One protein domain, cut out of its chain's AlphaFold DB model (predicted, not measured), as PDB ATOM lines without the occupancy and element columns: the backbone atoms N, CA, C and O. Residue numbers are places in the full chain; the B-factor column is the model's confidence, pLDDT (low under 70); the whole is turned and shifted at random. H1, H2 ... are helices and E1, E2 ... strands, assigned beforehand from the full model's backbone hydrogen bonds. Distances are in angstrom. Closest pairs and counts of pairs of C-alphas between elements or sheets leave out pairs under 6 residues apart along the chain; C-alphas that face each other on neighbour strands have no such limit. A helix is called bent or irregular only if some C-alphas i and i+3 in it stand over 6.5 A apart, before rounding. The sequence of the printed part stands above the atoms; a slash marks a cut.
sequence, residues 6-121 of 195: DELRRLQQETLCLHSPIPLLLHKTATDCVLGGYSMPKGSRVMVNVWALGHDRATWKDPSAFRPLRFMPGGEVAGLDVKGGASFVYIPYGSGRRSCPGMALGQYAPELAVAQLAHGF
ATOM      1  N   ASP A   6     -42.122 -45.608   1.676       85.19
ATOM      2  CA  ASP A   6     -41.876 -44.211   2.033       85.19
ATOM      3  C   ASP A   6     -40.653 -43.624   1.321       85.19
ATOM      4  O   ASP A   6     -40.686 -42.464   0.909       85.19
ATOM      5  N   GLU A   7     -39.586 -44.402   1.124       88.69
ATOM      6  CA  GLU A   7     -38.410 -43.946   0.377       88.69
ATOM      7  C   GLU A   7     -38.756 -43.680  -1.088       88.69
ATOM      8  O   GLU A   7     -38.438 -42.606  -1.604       88.69
ATOM      9  N   LEU A   8     -39.471 -44.601  -1.743       91.25
ATOM     10  CA  LEU A   8     -39.906 -44.433  -3.135       91.25
ATOM     11  C   LEU A   8     -40.800 -43.202  -3.305       91.25
ATOM     12  O   LEU A   8     -40.624 -42.433  -4.254       91.25
ATOM     13  N   ARG A   9     -41.684 -42.951  -2.336       90.44
ATOM     14  CA  ARG A   9     -42.497 -41.733  -2.283       90.44
ATOM     15  C   ARG A   9     -41.648 -40.469  -2.255       90.44
ATOM     16  O   ARG A   9     -41.963 -39.502  -2.948       90.44
ATOM     17  N   ARG A  10     -40.561 -40.447  -1.475       91.94
ATOM     18  CA  ARG A  10     -39.680 -39.267  -1.375       91.94
ATOM     19  C   ARG A  10     -38.865 -39.062  -2.646       91.94
ATOM     20  O   ARG A  10     -38.713 -37.924  -3.085       91.94
ATOM     21  N   LEU A  11     -38.409 -40.148  -3.278       92.69
ATOM     22  CA  LEU A  11     -37.782 -40.089  -4.604       92.69
ATOM     23  C   LEU A  11     -38.739 -39.472  -5.630       92.69
ATOM     24  O   LEU A  11     -38.344 -38.602  -6.410       92.69
ATOM     25  N   GLN A  12     -40.005 -39.890  -5.611       92.69
ATOM     26  CA  GLN A  12     -41.023 -39.343  -6.497       92.69
ATOM     27  C   GLN A  12     -41.282 -37.858  -6.217       92.69
ATOM     28  O   GLN A  12     -41.365 -37.069  -7.157       92.69
ATOM     29  N   GLN A  13     -41.391 -37.460  -4.948       92.44
ATOM     30  CA  GLN A  13     -41.600 -36.059  -4.576       92.44
ATOM     31  C   GLN A  13     -40.452 -35.164  -5.058       92.44
ATOM     32  O   GLN A  13     -40.690 -34.132  -5.683       92.44
ATOM     33  N   GLU A  14     -39.207 -35.596  -4.866       94.12
ATOM     34  CA  GLU A  14     -38.043 -34.879  -5.394       94.12
ATOM     35  C   GLU A  14     -38.060 -34.813  -6.926       94.12
ATOM     36  O   GLU A  14     -37.781 -33.766  -7.511       94.12
ATOM     37  N   THR A  15     -38.452 -35.904  -7.588       94.12
ATOM     38  CA  THR A  15     -38.570 -35.951  -9.052       94.12
ATOM     39  C   THR A  15     -39.600 -34.945  -9.558       94.12
ATOM     40  O   THR A  15     -39.320 -34.213 -10.501       94.12
ATOM     41  N   LEU A  16     -40.772 -34.859  -8.926       92.44
ATOM     42  CA  LEU A  16     -41.822 -33.906  -9.298       92.44
ATOM     43  C   LEU A  16     -41.443 -32.454  -8.971       92.44
ATOM     44  O   LEU A  16     -41.891 -31.544  -9.667       92.44
ATOM     45  N   CYS A  17     -40.604 -32.236  -7.954       91.38
ATOM     46  CA  CYS A  17     -40.050 -30.923  -7.630       91.38
ATOM     47  C   CYS A  17     -39.113 -30.416  -8.744       91.38
ATOM     48  O   CYS A  17     -39.284 -29.304  -9.249       91.38
ATOM     49  N   LEU A  18     -38.174 -31.259  -9.191       91.56
ATOM     50  CA  LEU A  18     -37.225 -30.911 -10.258       91.56
ATOM     51  C   LEU A  18     -37.852 -30.922 -11.659       91.56
ATOM     52  O   LEU A  18     -37.513 -30.106 -12.520       91.56
ATOM     53  N   HIS A  19     -38.749 -31.872 -11.905       90.56
ATOM     54  CA  HIS A  19     -39.264 -32.217 -13.226       90.56
ATOM     55  C   HIS A  19     -40.788 -32.305 -13.213       90.56
ATOM     56  O   HIS A  19     -41.370 -33.336 -13.547       90.56
ATOM     57  N   SER A  20     -41.442 -31.202 -12.842       87.75
ATOM     58  CA  SER A  20     -42.900 -31.108 -12.916       87.75
ATOM     59  C   SER A  20     -43.389 -31.371 -14.352       87.75
ATOM     60  O   SER A  20     -43.031 -30.607 -15.256       87.75
ATOM     61  N   PRO A  21     -44.230 -32.401 -14.585       88.94
ATOM     62  CA  PRO A  21     -44.790 -32.678 -15.910       88.94
ATOM     63  C   PRO A  21     -45.690 -31.547 -16.421       88.94
ATOM     64  O   PRO A  21     -45.828 -31.353 -17.627       88.94
ATOM     65  N   ILE A  22     -46.297 -30.792 -15.496       89.69
ATOM     66  CA  ILE A  22     -47.150 -29.638 -15.780       89.69
ATOM     67  C   ILE A  22     -46.548 -28.426 -15.047       89.69
ATOM     68  O   ILE A  22     -46.962 -28.095 -13.934       89.69
ATOM     69  N   PRO A  23     -45.538 -27.758 -15.637       89.00
ATOM     70  CA  PRO A  23     -44.812 -26.682 -14.963       89.00
ATOM     71  C   PRO A  23     -45.635 -25.394 -14.809       89.00
ATOM     72  O   PRO A  23     -45.279 -24.544 -13.996       89.00
ATOM     73  N   LEU A  24     -46.722 -25.242 -15.573       91.56
ATOM     74  CA  LEU A  24     -47.577 -24.056 -15.603       91.56
ATOM     75  C   LEU A  24     -49.045 -24.473 -15.430       91.56
ATOM     76  O   LEU A  24     -49.596 -25.156 -16.293       91.56
ATOM     77  N   LEU A  25     -49.689 -24.048 -14.341       88.31
ATOM     78  CA  LEU A  25     -51.126 -24.254 -14.127       88.31
ATOM     79  C   LEU A  25     -51.894 -23.025 -14.603       88.31
ATOM     80  O   LEU A  25     -51.586 -21.899 -14.212       88.31
ATOM     81  N   LEU A  26     -52.893 -23.243 -15.454       91.19
ATOM     82  CA  LEU A  26     -53.648 -22.178 -16.107       91.19
ATOM     83  C   LEU A  26     -55.022 -22.011 -15.459       91.19
ATOM     84  O   LEU A  26     -55.790 -22.964 -15.334       91.19
ATOM     85  N   HIS A  27     -55.349 -20.771 -15.112       89.88
ATOM     86  CA  HIS A  27     -56.622 -20.371 -14.529       89.88
ATOM     87  C   HIS A  27     -57.190 -19.138 -15.238       89.88
ATOM     88  O   HIS A  27     -56.495 -18.415 -15.955       89.88
ATOM     89  N   LYS A  28     -58.483 -18.893 -15.024       92.19
ATOM     90  CA  LYS A  28     -59.186 -17.695 -15.484       92.19
ATOM     91  C   LYS A  28     -60.017 -17.144 -14.333       92.19
ATOM     92  O   LYS A  28     -60.702 -17.917 -13.665       92.19
ATOM     93  N   THR A  29     -59.952 -15.838 -14.092       91.06
ATOM     94  CA  THR A  29     -60.729 -15.200 -13.022       91.06
ATOM     95  C   THR A  29     -62.224 -15.255 -13.351       91.06
ATOM     96  O   THR A  29     -62.644 -14.943 -14.470       91.06
ATOM     97  N   ALA A  30     -63.038 -15.693 -12.387       92.88
ATOM     98  CA  ALA A  30     -64.493 -15.789 -12.542       92.88
ATOM     99  C   ALA A  30     -65.205 -14.455 -12.258       92.88
ATOM    100  O   ALA A  30     -66.269 -14.182 -12.818       92.88
ATOM    101  N   THR A  31     -64.586 -13.620 -11.429       95.19
ATOM    102  CA  THR A  31     -65.029 -12.283 -11.028       95.19
ATOM    103  C   THR A  31     -63.838 -11.335 -11.052       95.19
ATOM    104  O   THR A  31     -62.692 -11.778 -11.172       95.19
ATOM    105  N   ASP A  32     -64.107 -10.042 -10.912       94.88
ATOM    106  CA  ASP A  32     -63.066  -9.086 -10.556       94.88
ATOM    107  C   ASP A  32     -62.472  -9.504  -9.203       94.88
ATOM    108  O   ASP A  32     -63.196  -9.914  -8.289       94.88
ATOM    109  N   CYS A  33     -61.149  -9.483  -9.091       88.69
ATOM    110  CA  CYS A  33     -60.443  -9.881  -7.878       88.69
ATOM    111  C   CYS A  33     -59.131  -9.113  -7.735       88.69
ATOM    112  O   CYS A  33     -58.656  -8.497  -8.680       88.69
ATOM    113  N   VAL A  34     -58.505  -9.185  -6.564       89.81
ATOM    114  CA  VAL A  34     -57.153  -8.656  -6.352       89.81
ATOM    115  C   VAL A  34     -56.194  -9.844  -6.272       89.81
ATOM    116  O   VAL A  34     -56.521 -10.836  -5.623       89.81
ATOM    117  N   LEU A  35     -55.030  -9.768  -6.926       82.44
ATOM    118  CA  LEU A  35     -53.941 -10.749  -6.844       82.44
ATOM    119  C   LEU A  35     -52.596 -10.039  -6.588       82.44
ATOM    120  O   LEU A  35     -52.224  -9.166  -7.355       82.44
ATOM    121  N   GLY A  36     -51.855 -10.373  -5.529       80.62
ATOM    122  CA  GLY A  36     -50.593  -9.723  -5.144       80.62
ATOM    123  C   GLY A  36     -50.682  -8.202  -4.954       80.62
ATOM    124  O   GLY A  36     -49.695  -7.516  -5.187       80.62
ATOM    125  N   GLY A  37     -51.858  -7.668  -4.603       86.88
ATOM    126  CA  GLY A  37     -52.121  -6.220  -4.558       86.88
ATOM    127  C   GLY A  37     -52.541  -5.594  -5.895       86.88
ATOM    128  O   GLY A  37     -52.858  -4.411  -5.932       86.88
ATOM    129  N   TYR A  38     -52.600  -6.371  -6.980       84.88
ATOM    130  CA  TYR A  38     -53.041  -5.918  -8.300       84.88
ATOM    131  C   TYR A  38     -54.512  -6.246  -8.542       84.88
ATOM    132  O   TYR A  38     -54.928  -7.392  -8.374       84.88
ATOM    133  N   SER A  39     -55.295  -5.267  -8.990       91.19
ATOM    134  CA  SER A  39     -56.675  -5.496  -9.425       91.19
ATOM    135  C   SER A  39     -56.703  -6.212 -10.775       91.19
ATOM    136  O   SER A  39     -56.108  -5.760 -11.750       91.19
ATOM    137  N   MET A  40     -57.416  -7.331 -10.825       91.12
ATOM    138  CA  MET A  40     -57.552  -8.218 -11.974       91.12
ATOM    139  C   MET A  40     -59.022  -8.248 -12.398       91.12
ATOM    140  O   MET A  40     -59.858  -8.729 -11.628       91.12
ATOM    141  N   PRO A  41     -59.367  -7.782 -13.610       94.06
ATOM    142  CA  PRO A  41     -60.738  -7.858 -14.089       94.06
ATOM    143  C   PRO A  41     -61.158  -9.309 -14.335       94.06
ATOM    144  O   PRO A  41     -60.328 -10.202 -14.574       94.06
ATOM    145  N   LYS A  42     -62.468  -9.546 -14.329       95.56
ATOM    146  CA  LYS A  42     -63.092 -10.815 -14.689       95.56
ATOM    147  C   LYS A  42     -62.605 -11.276 -16.057       95.56
ATOM    148  O   LYS A  42     -62.569 -10.530 -17.032       95.56
ATOM    149  N   GLY A  43     -62.283 -12.559 -16.141       91.06
ATOM    150  CA  GLY A  43     -61.817 -13.193 -17.361       91.06
ATOM    151  C   GLY A  43     -60.318 -13.061 -17.631       91.06
ATOM    152  O   GLY A  43     -59.857 -13.585 -18.649       91.06
ATOM    153  N   SER A  44     -59.559 -12.451 -16.722       92.62
ATOM    154  CA  SER A  44     -58.097 -12.428 -16.773       92.62
ATOM    155  C   SER A  44     -57.522 -13.841 -16.721       92.62
ATOM    156  O   SER A  44     -57.977 -14.679 -15.940       92.62
ATOM    157  N   ARG A  45     -56.503 -14.114 -17.544       91.38
ATOM    158  CA  ARG A  45     -55.755 -15.378 -17.510       91.38
ATOM    159  C   ARG A  45     -54.678 -15.301 -16.433       91.38
ATOM    160  O   ARG A  45     -53.881 -14.369 -16.428       91.38
ATOM    161  N   VAL A  46     -54.648 -16.291 -15.551       89.56
ATOM    162  CA  VAL A  46     -53.669 -16.418 -14.468       89.56
ATOM    163  C   VAL A  46     -52.861 -17.682 -14.704       89.56
ATOM    164  O   VAL A  46     -53.423 -18.733 -15.008       89.56
ATOM    165  N   MET A  47     -51.544 -17.581 -14.566       92.00
ATOM    166  CA  MET A  47     -50.637 -18.707 -14.736       92.00
ATOM    167  C   MET A  47     -49.787 -18.879 -13.485       92.00
ATOM    168  O   MET A  47     -49.039 -17.979 -13.109       92.00
ATOM    169  N   VAL A  48     -49.900 -20.043 -12.850       90.19
ATOM    170  CA  VAL A  48     -49.090 -20.412 -11.687       90.19
ATOM    171  C   VAL A  48     -47.883 -21.196 -12.179       90.19
ATOM    172  O   VAL A  48     -48.034 -22.251 -12.794       90.19
ATOM    173  N   ASN A  49     -46.685 -20.677 -11.917       92.25
ATOM    174  CA  ASN A  49     -45.438 -21.317 -12.320       92.25
ATOM    175  C   ASN A  49     -44.966 -22.307 -11.247       92.25
ATOM    176  O   ASN A  49     -44.202 -21.954 -10.353       92.25
ATOM    177  N   VAL A  50     -45.432 -23.551 -11.347       90.62
ATOM    178  CA  VAL A  50     -45.092 -24.640 -10.420       90.62
ATOM    179  C   VAL A  50     -43.610 -24.989 -10.486       90.62
ATOM    180  O   VAL A  50     -43.005 -25.266  -9.455       90.62
ATOM    181  N   TRP A  51     -43.000 -24.923 -11.673       89.69
ATOM    182  CA  TRP A  51     -41.562 -25.161 -11.805       89.69
ATOM    183  C   TRP A  51     -40.752 -24.148 -10.992       89.69
ATOM    184  O   TRP A  51     -39.854 -24.536 -10.248       89.69
ATOM    185  N   ALA A  52     -41.110 -22.863 -11.070       90.00
ATOM    186  CA  ALA A  52     -40.446 -21.822 -10.293       90.00
ATOM    187  C   ALA A  52     -40.631 -22.013  -8.782       90.00
ATOM    188  O   ALA A  52     -39.682 -21.778  -8.042       90.00
ATOM    189  N   LEU A  53     -41.799 -22.485  -8.330       89.25
ATOM    190  CA  LEU A  53     -42.033 -22.786  -6.912       89.25
ATOM    191  C   LEU A  53     -41.059 -23.848  -6.388       89.25
ATOM    192  O   LEU A  53     -40.505 -23.656  -5.313       89.25
ATOM    193  N   GLY A  54     -40.799 -24.914  -7.154       87.75
ATOM    194  CA  GLY A  54     -39.818 -25.952  -6.798       87.75
ATOM    195  C   GLY A  54     -38.350 -25.525  -6.933       87.75
ATOM    196  O   GLY A  54     -37.464 -26.181  -6.392       87.75
ATOM    197  N   HIS A  55     -38.079 -24.421  -7.640       88.12
ATOM    198  CA  HIS A  55     -36.721 -23.928  -7.908       88.12
ATOM    199  C   HIS A  55     -36.367 -22.633  -7.166       88.12
ATOM    200  O   HIS A  55     -35.274 -22.087  -7.351       88.12
ATOM    201  N   ASP A  56     -37.269 -22.134  -6.323       87.31
ATOM    202  CA  ASP A  56     -37.048 -20.923  -5.548       87.31
ATOM    203  C   ASP A  56     -35.988 -21.152  -4.462       87.31
ATOM    204  O   ASP A  56     -36.195 -21.900  -3.508       87.31
ATOM    205  N   ARG A  57     -34.853 -20.458  -4.579       89.44
ATOM    206  CA  ARG A  57     -33.735 -20.540  -3.625       89.44
ATOM    207  C   ARG A  57     -34.074 -19.970  -2.250       89.44
ATOM    208  O   ARG A  57     -33.388 -20.306  -1.292       89.44
ATOM    209  N   ALA A  58     -35.085 -19.102  -2.148       86.56
ATOM    210  CA  ALA A  58     -35.535 -18.597  -0.853       86.56
ATOM    211  C   ALA A  58     -36.292 -19.671  -0.056       86.56
ATOM    212  O   ALA A  58     -36.299 -19.633   1.172       86.56
ATOM    213  N   THR A  59     -36.891 -20.634  -0.758       83.94
ATOM    214  CA  THR A  59     -37.702 -21.701  -0.167       83.94
ATOM    215  C   THR A  59     -36.949 -23.033  -0.090       83.94
ATOM    216  O   THR A  59     -37.082 -23.766   0.889       83.94
ATOM    217  N   TRP A  60     -36.127 -23.352  -1.093       88.31
ATOM    218  CA  TRP A  60     -35.444 -24.637  -1.229       88.31
ATOM    219  C   TRP A  60     -33.926 -24.476  -1.148       88.31
ATOM    220  O   TRP A  60     -33.317 -23.734  -1.918       88.31
ATOM    221  N   LYS A  61     -33.288 -25.250  -0.264       91.12
ATOM    222  CA  LYS A  61     -31.826 -25.389  -0.233       91.12
ATOM    223  C   LYS A  61     -31.360 -26.242  -1.413       91.12
ATOM    224  O   LYS A  61     -31.856 -27.351  -1.583       91.12
ATOM    225  N   ASP A  62     -30.402 -25.763  -2.202       92.25
ATOM    226  CA  ASP A  62     -29.901 -26.440  -3.413       92.25
ATOM    227  C   ASP A  62     -31.036 -26.950  -4.330       92.25
ATOM    228  O   ASP A  62     -31.189 -28.161  -4.520       92.25
ATOM    229  N   PRO A  63     -31.868 -26.051  -4.891       90.38
ATOM    230  CA  PRO A  63     -33.080 -26.436  -5.620       90.38
ATOM    231  C   PRO A  63     -32.808 -27.246  -6.887       90.38
ATOM    232  O   PRO A  63     -33.664 -27.986  -7.337       90.38
ATOM    233  N   SER A  64     -31.625 -27.106  -7.484       91.94
ATOM    234  CA  SER A  64     -31.246 -27.843  -8.695       91.94
ATOM    235  C   SER A  64     -30.673 -29.235  -8.409       91.94
ATOM    236  O   SER A  64     -30.396 -29.982  -9.346       91.94
ATOM    237  N   ALA A  65     -30.434 -29.575  -7.140       93.38
ATOM    238  CA  ALA A  65     -29.855 -30.852  -6.750       93.38
ATOM    239  C   ALA A  65     -30.957 -31.856  -6.402       93.38
ATOM    240  O   ALA A  65     -31.819 -31.562  -5.579       93.38
ATOM    241  N   PHE A  66     -30.870 -33.065  -6.963       93.75
ATOM    242  CA  PHE A  66     -31.724 -34.188  -6.575       93.75
ATOM    243  C   PHE A  66     -31.349 -34.677  -5.171       93.75
ATOM    244  O   PHE A  66     -30.373 -35.410  -4.995       93.75
ATOM    245  N   ARG A  67     -32.110 -34.235  -4.164       93.38
ATOM    246  CA  ARG A  67     -31.922 -34.512  -2.733       93.38
ATOM    247  C   ARG A  67     -33.223 -35.004  -2.072       93.38
ATOM    248  O   ARG A  67     -33.791 -34.289  -1.249       93.38
ATOM    249  N   PRO A  68     -33.647 -36.258  -2.317       91.81
ATOM    250  CA  PRO A  68     -34.871 -36.830  -1.737       91.81
ATOM    251  C   PRO A  68     -34.949 -36.777  -0.207       91.81
ATOM    252  O   PRO A  68     -36.039 -36.729   0.361       91.81
ATOM    253  N   LEU A  69     -33.790 -36.730   0.460       92.06
ATOM    254  CA  LEU A  69     -33.669 -36.581   1.912       92.06
ATOM    255  C   LEU A  69     -34.430 -35.362   2.458       92.06
ATOM    256  O   LEU A  69     -34.881 -35.407   3.599       92.06
ATOM    257  N   ARG A  70     -34.643 -34.306   1.656       92.31
ATOM    258  CA  ARG A  70     -35.400 -33.120   2.091       92.31
ATOM    259  C   ARG A  70     -36.854 -33.431   2.458       92.31
ATOM    260  O   ARG A  70     -37.436 -32.738   3.286       92.31
ATOM    261  N   PHE A  71     -37.425 -34.482   1.867       91.38
ATOM    262  CA  PHE A  71     -38.798 -34.927   2.107       91.38
ATOM    263  C   PHE A  71     -38.905 -36.069   3.133       91.38
ATOM    264  O   PHE A  71     -40.017 -36.466   3.489       91.38
ATOM    265  N   MET A  72     -37.781 -36.629   3.591       91.38
ATOM    266  CA  MET A  72     -37.774 -37.702   4.590       91.38
ATOM    267  C   MET A  72     -38.127 -37.177   5.992       91.38
ATOM    268  O   MET A  72     -38.031 -35.974   6.233       91.38
ATOM    269  N   PRO A  73     -38.531 -38.049   6.940       89.69
ATOM    270  CA  PRO A  73     -38.709 -37.654   8.338       89.69
ATOM    271  C   PRO A  73     -37.464 -36.936   8.887       89.69
ATOM    272  O   PRO A  73     -36.350 -37.429   8.737       89.69
ATOM    273  N   GLY A  74     -37.653 -35.758   9.491       88.31
ATOM    274  CA  GLY A  74     -36.558 -34.901   9.974       88.31
ATOM    275  C   GLY A  74     -35.860 -34.050   8.899       88.31
ATOM    276  O   GLY A  74     -34.988 -33.255   9.242       88.31
ATOM    277  N   GLY A  75     -36.234 -34.187   7.623       88.69
ATOM    278  CA  GLY A  75     -35.769 -33.339   6.520       88.69
ATOM    279  C   GLY A  75     -36.398 -31.941   6.516       88.69
ATOM    280  O   GLY A  75     -37.363 -31.675   7.235       88.69
ATOM    281  N   GLU A  76     -35.870 -31.039   5.679       88.50
ATOM    282  CA  GLU A  76     -36.253 -29.616   5.682       88.50
ATOM    283  C   GLU A  76     -37.742 -29.373   5.384       88.50
ATOM    284  O   GLU A  76     -38.324 -28.406   5.871       88.50
ATOM    285  N   VAL A  77     -38.361 -30.251   4.591       87.19
ATOM    286  CA  VAL A  77     -39.780 -30.183   4.214       87.19
ATOM    287  C   VAL A  77     -40.528 -31.465   4.597       87.19
ATOM    288  O   VAL A  77     -41.472 -31.890   3.924       87.19
ATOM    289  N   ALA A  78     -40.103 -32.106   5.687       87.06
ATOM    290  CA  ALA A  78     -40.780 -33.274   6.234       87.06
ATOM    291  C   ALA A  78     -42.262 -32.966   6.515       87.06
ATOM    292  O   ALA A  78     -42.601 -31.979   7.164       87.06
ATOM    293  N   GLY A  79     -43.160 -33.821   6.023       83.00
ATOM    294  CA  GLY A  79     -44.604 -33.657   6.228       83.00
ATOM    295  C   GLY A  79     -45.278 -32.607   5.338       83.00
ATOM    296  O   GLY A  79     -46.446 -32.299   5.564       83.00
ATOM    297  N   LEU A  80     -44.588 -32.078   4.319       85.00
ATOM    298  CA  LEU A  80     -45.188 -31.147   3.365       85.00
ATOM    299  C   LEU A  80     -46.400 -31.771   2.651       85.00
ATOM    300  O   LEU A  80     -46.316 -32.858   2.071       85.00
ATOM    301  N   ASP A  81     -47.528 -31.064   2.689       82.06
ATOM    302  CA  ASP A  81     -48.783 -31.509   2.087       82.06
ATOM    303  C   ASP A  81     -48.790 -31.289   0.569       82.06
ATOM    304  O   ASP A  81     -48.724 -30.161   0.083       82.06
ATOM    305  N   VAL A  82     -48.951 -32.377  -0.185       83.81
ATOM    306  CA  VAL A  82     -49.025 -32.359  -1.654       83.81
ATOM    307  C   VAL A  82     -50.309 -31.720  -2.196       83.81
ATOM    308  O   VAL A  82     -50.371 -31.413  -3.387       83.81
ATOM    309  N   LYS A  83     -51.340 -31.550  -1.354       80.38
ATOM    310  CA  LYS A  83     -52.623 -30.929  -1.723       80.38
ATOM    311  C   LYS A  83     -52.589 -29.404  -1.621       80.38
ATOM    312  O   LYS A  83     -53.529 -28.750  -2.076       80.38
ATOM    313  N   GLY A  84     -51.530 -28.830  -1.050       70.25
ATOM    314  CA  GLY A  84     -51.380 -27.388  -0.890       70.25
ATOM    315  C   GLY A  84     -52.266 -26.776   0.198       70.25
ATOM    316  O   GLY A  84     -52.675 -25.631   0.057       70.25
ATOM    317  N   GLY A  85     -52.615 -27.516   1.259       67.88
ATOM    318  CA  GLY A  85     -53.446 -26.996   2.351       67.88
ATOM    319  C   GLY A  85     -52.693 -26.048   3.290       67.88
ATOM    320  O   GLY A  85     -53.131 -24.924   3.525       67.88
ATOM    321  N   ALA A  86     -51.549 -26.489   3.821       67.56
ATOM    322  CA  ALA A  86     -50.746 -25.706   4.769       67.56
ATOM    323  C   ALA A  86     -49.695 -24.807   4.091       67.56
ATOM    324  O   ALA A  86     -49.266 -23.810   4.669       67.56
ATOM    325  N   SER A  87     -49.265 -25.159   2.877       76.12
ATOM    326  CA  SER A  87     -48.250 -24.424   2.122       76.12
ATOM    327  C   SER A  87     -48.401 -24.664   0.622       76.12
ATOM    328  O   SER A  87     -48.631 -25.791   0.195       76.12
ATOM    329  N   PHE A  88     -48.229 -23.613  -0.181       84.56
ATOM    330  CA  PHE A  88     -48.312 -23.675  -1.648       84.56
ATOM    331  C   PHE A  88     -46.950 -23.810  -2.332       84.56
ATOM    332  O   PHE A  88     -46.880 -23.793  -3.557       84.56
ATOM    333  N   VAL A  89     -45.865 -23.957  -1.568       85.81
ATOM    334  CA  VAL A  89     -44.505 -24.065  -2.126       85.81
ATOM    335  C   VAL A  89     -44.281 -25.352  -2.924       85.81
ATOM    336  O   VAL A  89     -43.340 -25.441  -3.706       85.81
ATOM    337  N   TYR A  90     -45.158 -26.345  -2.747       89.06
ATOM    338  CA  TYR A  90     -45.105 -27.623  -3.441       89.06
ATOM    339  C   TYR A  90     -46.515 -28.116  -3.778       89.06
ATOM    340  O   TYR A  90     -47.230 -28.648  -2.935       89.06
ATOM    341  N   ILE A  91     -46.915 -27.929  -5.036       92.12
ATOM    342  CA  ILE A  91     -48.246 -28.286  -5.554       92.12
ATOM    343  C   ILE A  91     -48.132 -29.065  -6.876       92.12
ATOM    344  O   ILE A  91     -48.655 -28.629  -7.905       92.12
ATOM    345  N   PRO A  92     -47.450 -30.226  -6.888       90.44
ATOM    346  CA  PRO A  92     -47.180 -30.985  -8.117       90.44
ATOM    347  C   PRO A  92     -48.456 -31.478  -8.822       90.44
ATOM    348  O   PRO A  92     -48.441 -31.753 -10.017       90.44
ATOM    349  N   TYR A  93     -49.568 -31.560  -8.089       92.25
ATOM    350  CA  TYR A  93     -50.882 -31.963  -8.590       92.25
ATOM    351  C   TYR A  93     -51.889 -30.801  -8.612       92.25
ATOM    352  O   TYR A  93     -53.094 -31.024  -8.746       92.25
ATOM    353  N   GLY A  94     -51.416 -29.560  -8.463       90.50
ATOM    354  CA  GLY A  94     -52.267 -28.401  -8.204       90.50
ATOM    355  C   GLY A  94     -52.923 -28.446  -6.820       90.50
ATOM    356  O   GLY A  94     -52.610 -29.293  -5.986       90.50
ATOM    357  N   SER A  95     -53.841 -27.515  -6.570       90.19
ATOM    358  CA  SER A  95     -54.554 -27.392  -5.293       90.19
ATOM    359  C   SER A  95     -56.002 -26.928  -5.503       90.19
ATOM    360  O   SER A  95     -56.384 -26.481  -6.590       90.19
ATOM    361  N   GLY A  96     -56.830 -27.065  -4.466       88.88
ATOM    362  CA  GLY A  96     -58.229 -26.638  -4.452       88.88
ATOM    363  C   GLY A  96     -59.137 -27.425  -5.405       88.88
ATOM    364  O   GLY A  96     -58.869 -28.575  -5.756       88.88
ATOM    365  N   ARG A  97     -60.231 -26.789  -5.849       88.62
ATOM    366  CA  ARG A  97     -61.287 -27.414  -6.679       88.62
ATOM    367  C   ARG A  97     -60.827 -27.903  -8.051       88.62
ATOM    368  O   ARG A  97     -61.522 -28.694  -8.678       88.62
ATOM    369  N   ARG A  98     -59.698 -27.395  -8.553       90.50
ATOM    370  CA  ARG A  98     -59.111 -27.786  -9.845       90.50
ATOM    371  C   ARG A  98     -57.826 -28.598  -9.674       90.50
ATOM    372  O   ARG A  98     -57.070 -28.726 -10.632       90.50
ATOM    373  N   SER A  99     -57.584 -29.125  -8.471       91.81
ATOM    374  CA  SER A  99     -56.526 -30.108  -8.245       91.81
ATOM    375  C   SER A  99     -56.742 -31.350  -9.114       91.81
ATOM    376  O   SER A  99     -57.860 -31.658  -9.534       91.81
ATOM    377  N   CYS A 100     -55.646 -32.039  -9.429       92.56
ATOM    378  CA  CYS A 100     -55.667 -33.214 -10.286       92.56
ATOM    379  C   CYS A 100     -56.579 -34.298  -9.684       92.56
ATOM    380  O   CYS A 100     -56.275 -34.801  -8.597       92.56
ATOM    381  N   PRO A 101     -57.644 -34.732 -10.385       94.06
ATOM    382  CA  PRO A 101     -58.512 -35.799  -9.885       94.06
ATOM    383  C   PRO A 101     -57.774 -37.144  -9.792       94.06
ATOM    384  O   PRO A 101     -58.154 -38.009  -9.010       94.06
ATOM    385  N   GLY A 102     -56.686 -37.309 -10.551       94.12
ATOM    386  CA  GLY A 102     -55.830 -38.494 -10.549       94.12
ATOM    387  C   GLY A 102     -54.691 -38.464  -9.529       94.12
ATOM    388  O   GLY A 102     -53.786 -39.281  -9.647       94.12
ATOM    389  N   MET A 103     -54.686 -37.546  -8.555       92.06
ATOM    390  CA  MET A 103     -53.582 -37.389  -7.593       92.06
ATOM    391  C   MET A 103     -53.204 -38.700  -6.892       92.06
ATOM    392  O   MET A 103     -52.030 -39.045  -6.851       92.06
ATOM    393  N   ALA A 104     -54.189 -39.455  -6.396       91.88
ATOM    394  CA  ALA A 104     -53.930 -40.723  -5.713       91.88
ATOM    395  C   ALA A 104     -53.237 -41.734  -6.642       91.88
ATOM    396  O   ALA A 104     -52.206 -42.299  -6.286       91.88
ATOM    397  N   LEU A 105     -53.750 -41.906  -7.866       94.12
ATOM    398  CA  LEU A 105     -53.125 -42.775  -8.866       94.12
ATOM    399  C   LEU A 105     -51.713 -42.292  -9.220       94.12
ATOM    400  O   LEU A 105     -50.790 -43.096  -9.314       94.12
ATOM    401  N   GLY A 106     -51.548 -40.977  -9.368       91.06
ATOM    402  CA  GLY A 106     -50.270 -40.335  -9.635       91.06
ATOM    403  C   GLY A 106     -49.237 -40.586  -8.546       91.06
ATOM    404  O   GLY A 106     -48.061 -40.637  -8.864       91.06
ATOM    405  N   GLN A 107     -49.639 -40.798  -7.292       89.06
ATOM    406  CA  GLN A 107     -48.724 -41.175  -6.212       89.06
ATOM    407  C   GLN A 107     -48.380 -42.669  -6.255       89.06
ATOM    408  O   GLN A 107     -47.213 -43.030  -6.277       89.06
ATOM    409  N   TYR A 108     -49.375 -43.552  -6.336       91.25
ATOM    410  CA  TYR A 108     -49.118 -44.989  -6.186       91.25
ATOM    411  C   TYR A 108     -48.549 -45.668  -7.441       91.25
ATOM    412  O   TYR A 108     -47.724 -46.575  -7.327       91.25
ATOM    413  N   ALA A 109     -48.970 -45.263  -8.643       92.75
ATOM    414  CA  ALA A 109     -48.552 -45.946  -9.868       92.75
ATOM    415  C   ALA A 109     -47.047 -45.783 -10.169       92.75
ATOM    416  O   ALA A 109     -46.403 -46.792 -10.465       92.75
ATOM    417  N   PRO A 110     -46.441 -44.581 -10.053       90.62
ATOM    418  CA  PRO A 110     -45.000 -44.424 -10.236       90.62
ATOM    419  C   PRO A 110     -44.182 -45.127  -9.152       90.62
ATOM    420  O   PRO A 110     -43.159 -45.721  -9.478       90.62
ATOM    421  N   GLU A 111     -44.633 -45.109  -7.891       89.88
ATOM    422  CA  GLU A 111     -43.988 -45.851  -6.797       89.88
ATOM    423  C   GLU A 111     -43.887 -47.344  -7.136       89.88
ATOM    424  O   GLU A 111     -42.798 -47.921  -7.087       89.88
ATOM    425  N   LEU A 112     -44.998 -47.958  -7.562       91.31
ATOM    426  CA  LEU A 112     -45.030 -49.369  -7.948       91.31
ATOM    427  C   LEU A 112     -44.154 -49.655  -9.174       91.31
ATOM    428  O   LEU A 112     -43.387 -50.618  -9.167       91.31
ATOM    429  N   ALA A 113     -44.238 -48.815 -10.208       91.69
ATOM    430  CA  ALA A 113     -43.441 -48.980 -11.419       91.69
ATOM    431  C   ALA A 113     -41.936 -48.922 -11.109       91.69
ATOM    432  O   ALA A 113     -41.179 -49.791 -11.538       91.69
ATOM    433  N   VAL A 114     -41.497 -47.943 -10.309       90.38
ATOM    434  CA  VAL A 114     -40.092 -47.822  -9.893       90.38
ATOM    435  C   VAL A 114     -39.674 -49.012  -9.032       90.38
ATOM    436  O   VAL A 114     -38.590 -49.546  -9.250       90.38
ATOM    437  N   ALA A 115     -40.522 -49.478  -8.108       90.38
ATOM    438  CA  ALA A 115     -40.233 -50.662  -7.299       90.38
ATOM    439  C   ALA A 115     -39.990 -51.905  -8.170       90.38
ATOM    440  O   ALA A 115     -38.994 -52.607  -7.984       90.38
ATOM    441  N   GLN A 116     -40.864 -52.156  -9.148       91.94
ATOM    442  CA  GLN A 116     -40.752 -53.292 -10.067       91.94
ATOM    443  C   GLN A 116     -39.494 -53.196 -10.938       91.94
ATOM    444  O   GLN A 116     -38.750 -54.170 -11.065       91.94
ATOM    445  N   LEU A 117     -39.216 -52.013 -11.489       90.62
ATOM    446  CA  LEU A 117     -38.032 -51.762 -12.312       90.62
ATOM    447  C   LEU A 117     -36.728 -51.883 -11.509       90.62
ATOM    448  O   LEU A 117     -35.749 -52.437 -12.005       90.62
ATOM    449  N   ALA A 118     -36.703 -51.394 -10.269       87.50
ATOM    450  CA  ALA A 118     -35.543 -51.501  -9.385       87.50
ATOM    451  C   ALA A 118     -35.328 -52.932  -8.870       87.50
ATOM    452  O   ALA A 118     -34.194 -53.340  -8.624       87.50
ATOM    453  N   HIS A 119     -36.406 -53.704  -8.710       87.44
ATOM    454  CA  HIS A 119     -36.332 -55.112  -8.336       87.44
ATOM    455  C   HIS A 119     -35.801 -55.976  -9.489       87.44
ATOM    456  O   HIS A 119     -34.924 -56.818  -9.287       87.44
ATOM    457  N   GLY A 120     -36.323 -55.754 -10.698       89.44
ATOM    458  CA  GLY A 120     -36.062 -56.597 -11.860       89.44
ATOM    459  C   GLY A 120     -34.766 -56.298 -12.610       89.44
ATOM    460  O   GLY A 120     -34.298 -57.175 -13.328       89.44
ATOM    461  N   PHE A 121     -34.172 -55.110 -12.462       90.38
ATOM    462  CA  PHE A 121     -33.089 -54.658 -13.343       90.38
ATOM    463  C   PHE A 121     -31.954 -53.958 -12.594       90.38
ATOM    464  O   PHE A 121     -32.162 -53.277 -11.589       90.38
TER     465      PHE A 121
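Overview. This is residues 6 to 121 of the 195 residues of an uncharacterized protein of Digitaria exilis (UniProt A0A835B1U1). A narrow two-strand ribbon, E1 and E4, makes one end of an elongated domain and has a small hairpin, E2 and E3, at its far tip; at the other end H1 is the core of a loose helical body, touched by H2, H3 and the long H4. The last turns of H4, from residue 116 on, stick out past that body, and the unnamed stretch of residues 72 to 102 winds past the middle. The printed part has 116 residues with four named helices and four named strands, in the order H1 E1 E2 E3 E4 H2 H3 H4; both two-strand sheets, E1 - E4 and E2 - E3, are antiparallel. The class is mixed, helices and strands, with under half of the residues in named elements. The whole is only just loose, close to compact, with a radius of gyration of the C-alphas of 16.1 A and spans of 54 by 29 by 21 A.

Along the chain. E1 is residues 24 to 28, 13.2 A long, and E4 is residues 45 to 49, 13.0 A. E2, residues 33 to 35, and E3, residues 38 to 40, lie between them in the chain. H1 is residues 6 to 18, 18.7 A, beginning at C-alpha 6 (-41.876, -44.211, 2.033). H2 is residues 50 to 55 and H3 is residues 68 to 71. H4, residues 103 to 120, runs 26.3 A to C-alpha 120 (-36.062, -56.597, -11.860); it is neither bent nor irregular, but only just: C-alphas 107 and 110 are 6.4 A apart.

Arrangement. E1 and E4 are antiparallel at 156 degrees, with N 27 and O 46 within hydrogen-bond range at 2.8 A. E2 and E3 form an antiparallel hairpin at 138 degrees, with N 40 and O 33 at 2.7 A; E2 is apart from E1, and E3 from E4. The closest C-alphas of E1 and H2 are those of Leu 24 and Val 50, 5.8 A. H1, the hub, touches H2 with residues 17 to 18 alone, about perpendicular at 80 degrees, closest at the C-alphas of Cys 17 and Gly 54, 5.0 A. It touches H3 with residues 10 to 14 alone, closest at the C-alphas of Glu 14 and Pro 68, 5.2 A. Residues 8 to 12 of H1 touch residues 107 to 115 of H4, closest at the C-alphas of Leu 8 and Glu 111, 5.7 A; the two helices run opposite ways at a steep tilt of 68 degrees, only just short of about perpendicular. Every O i to N i+4 pair is within hydrogen-bond range in H1 and H2, and 12 of 14 are in H4; H3 is too short for such a pair.

Size, cuts and confidence. The C-alphas farthest apart are those of Ser 39 and Gly 120, 55.2 A. The printed part has no cut. The links H2 to H3, 12 residues, and H3 to H4, 31 residues, are long. The mean pLDDT of the printed part is 89.4, and residues 85 to 86 are under 70.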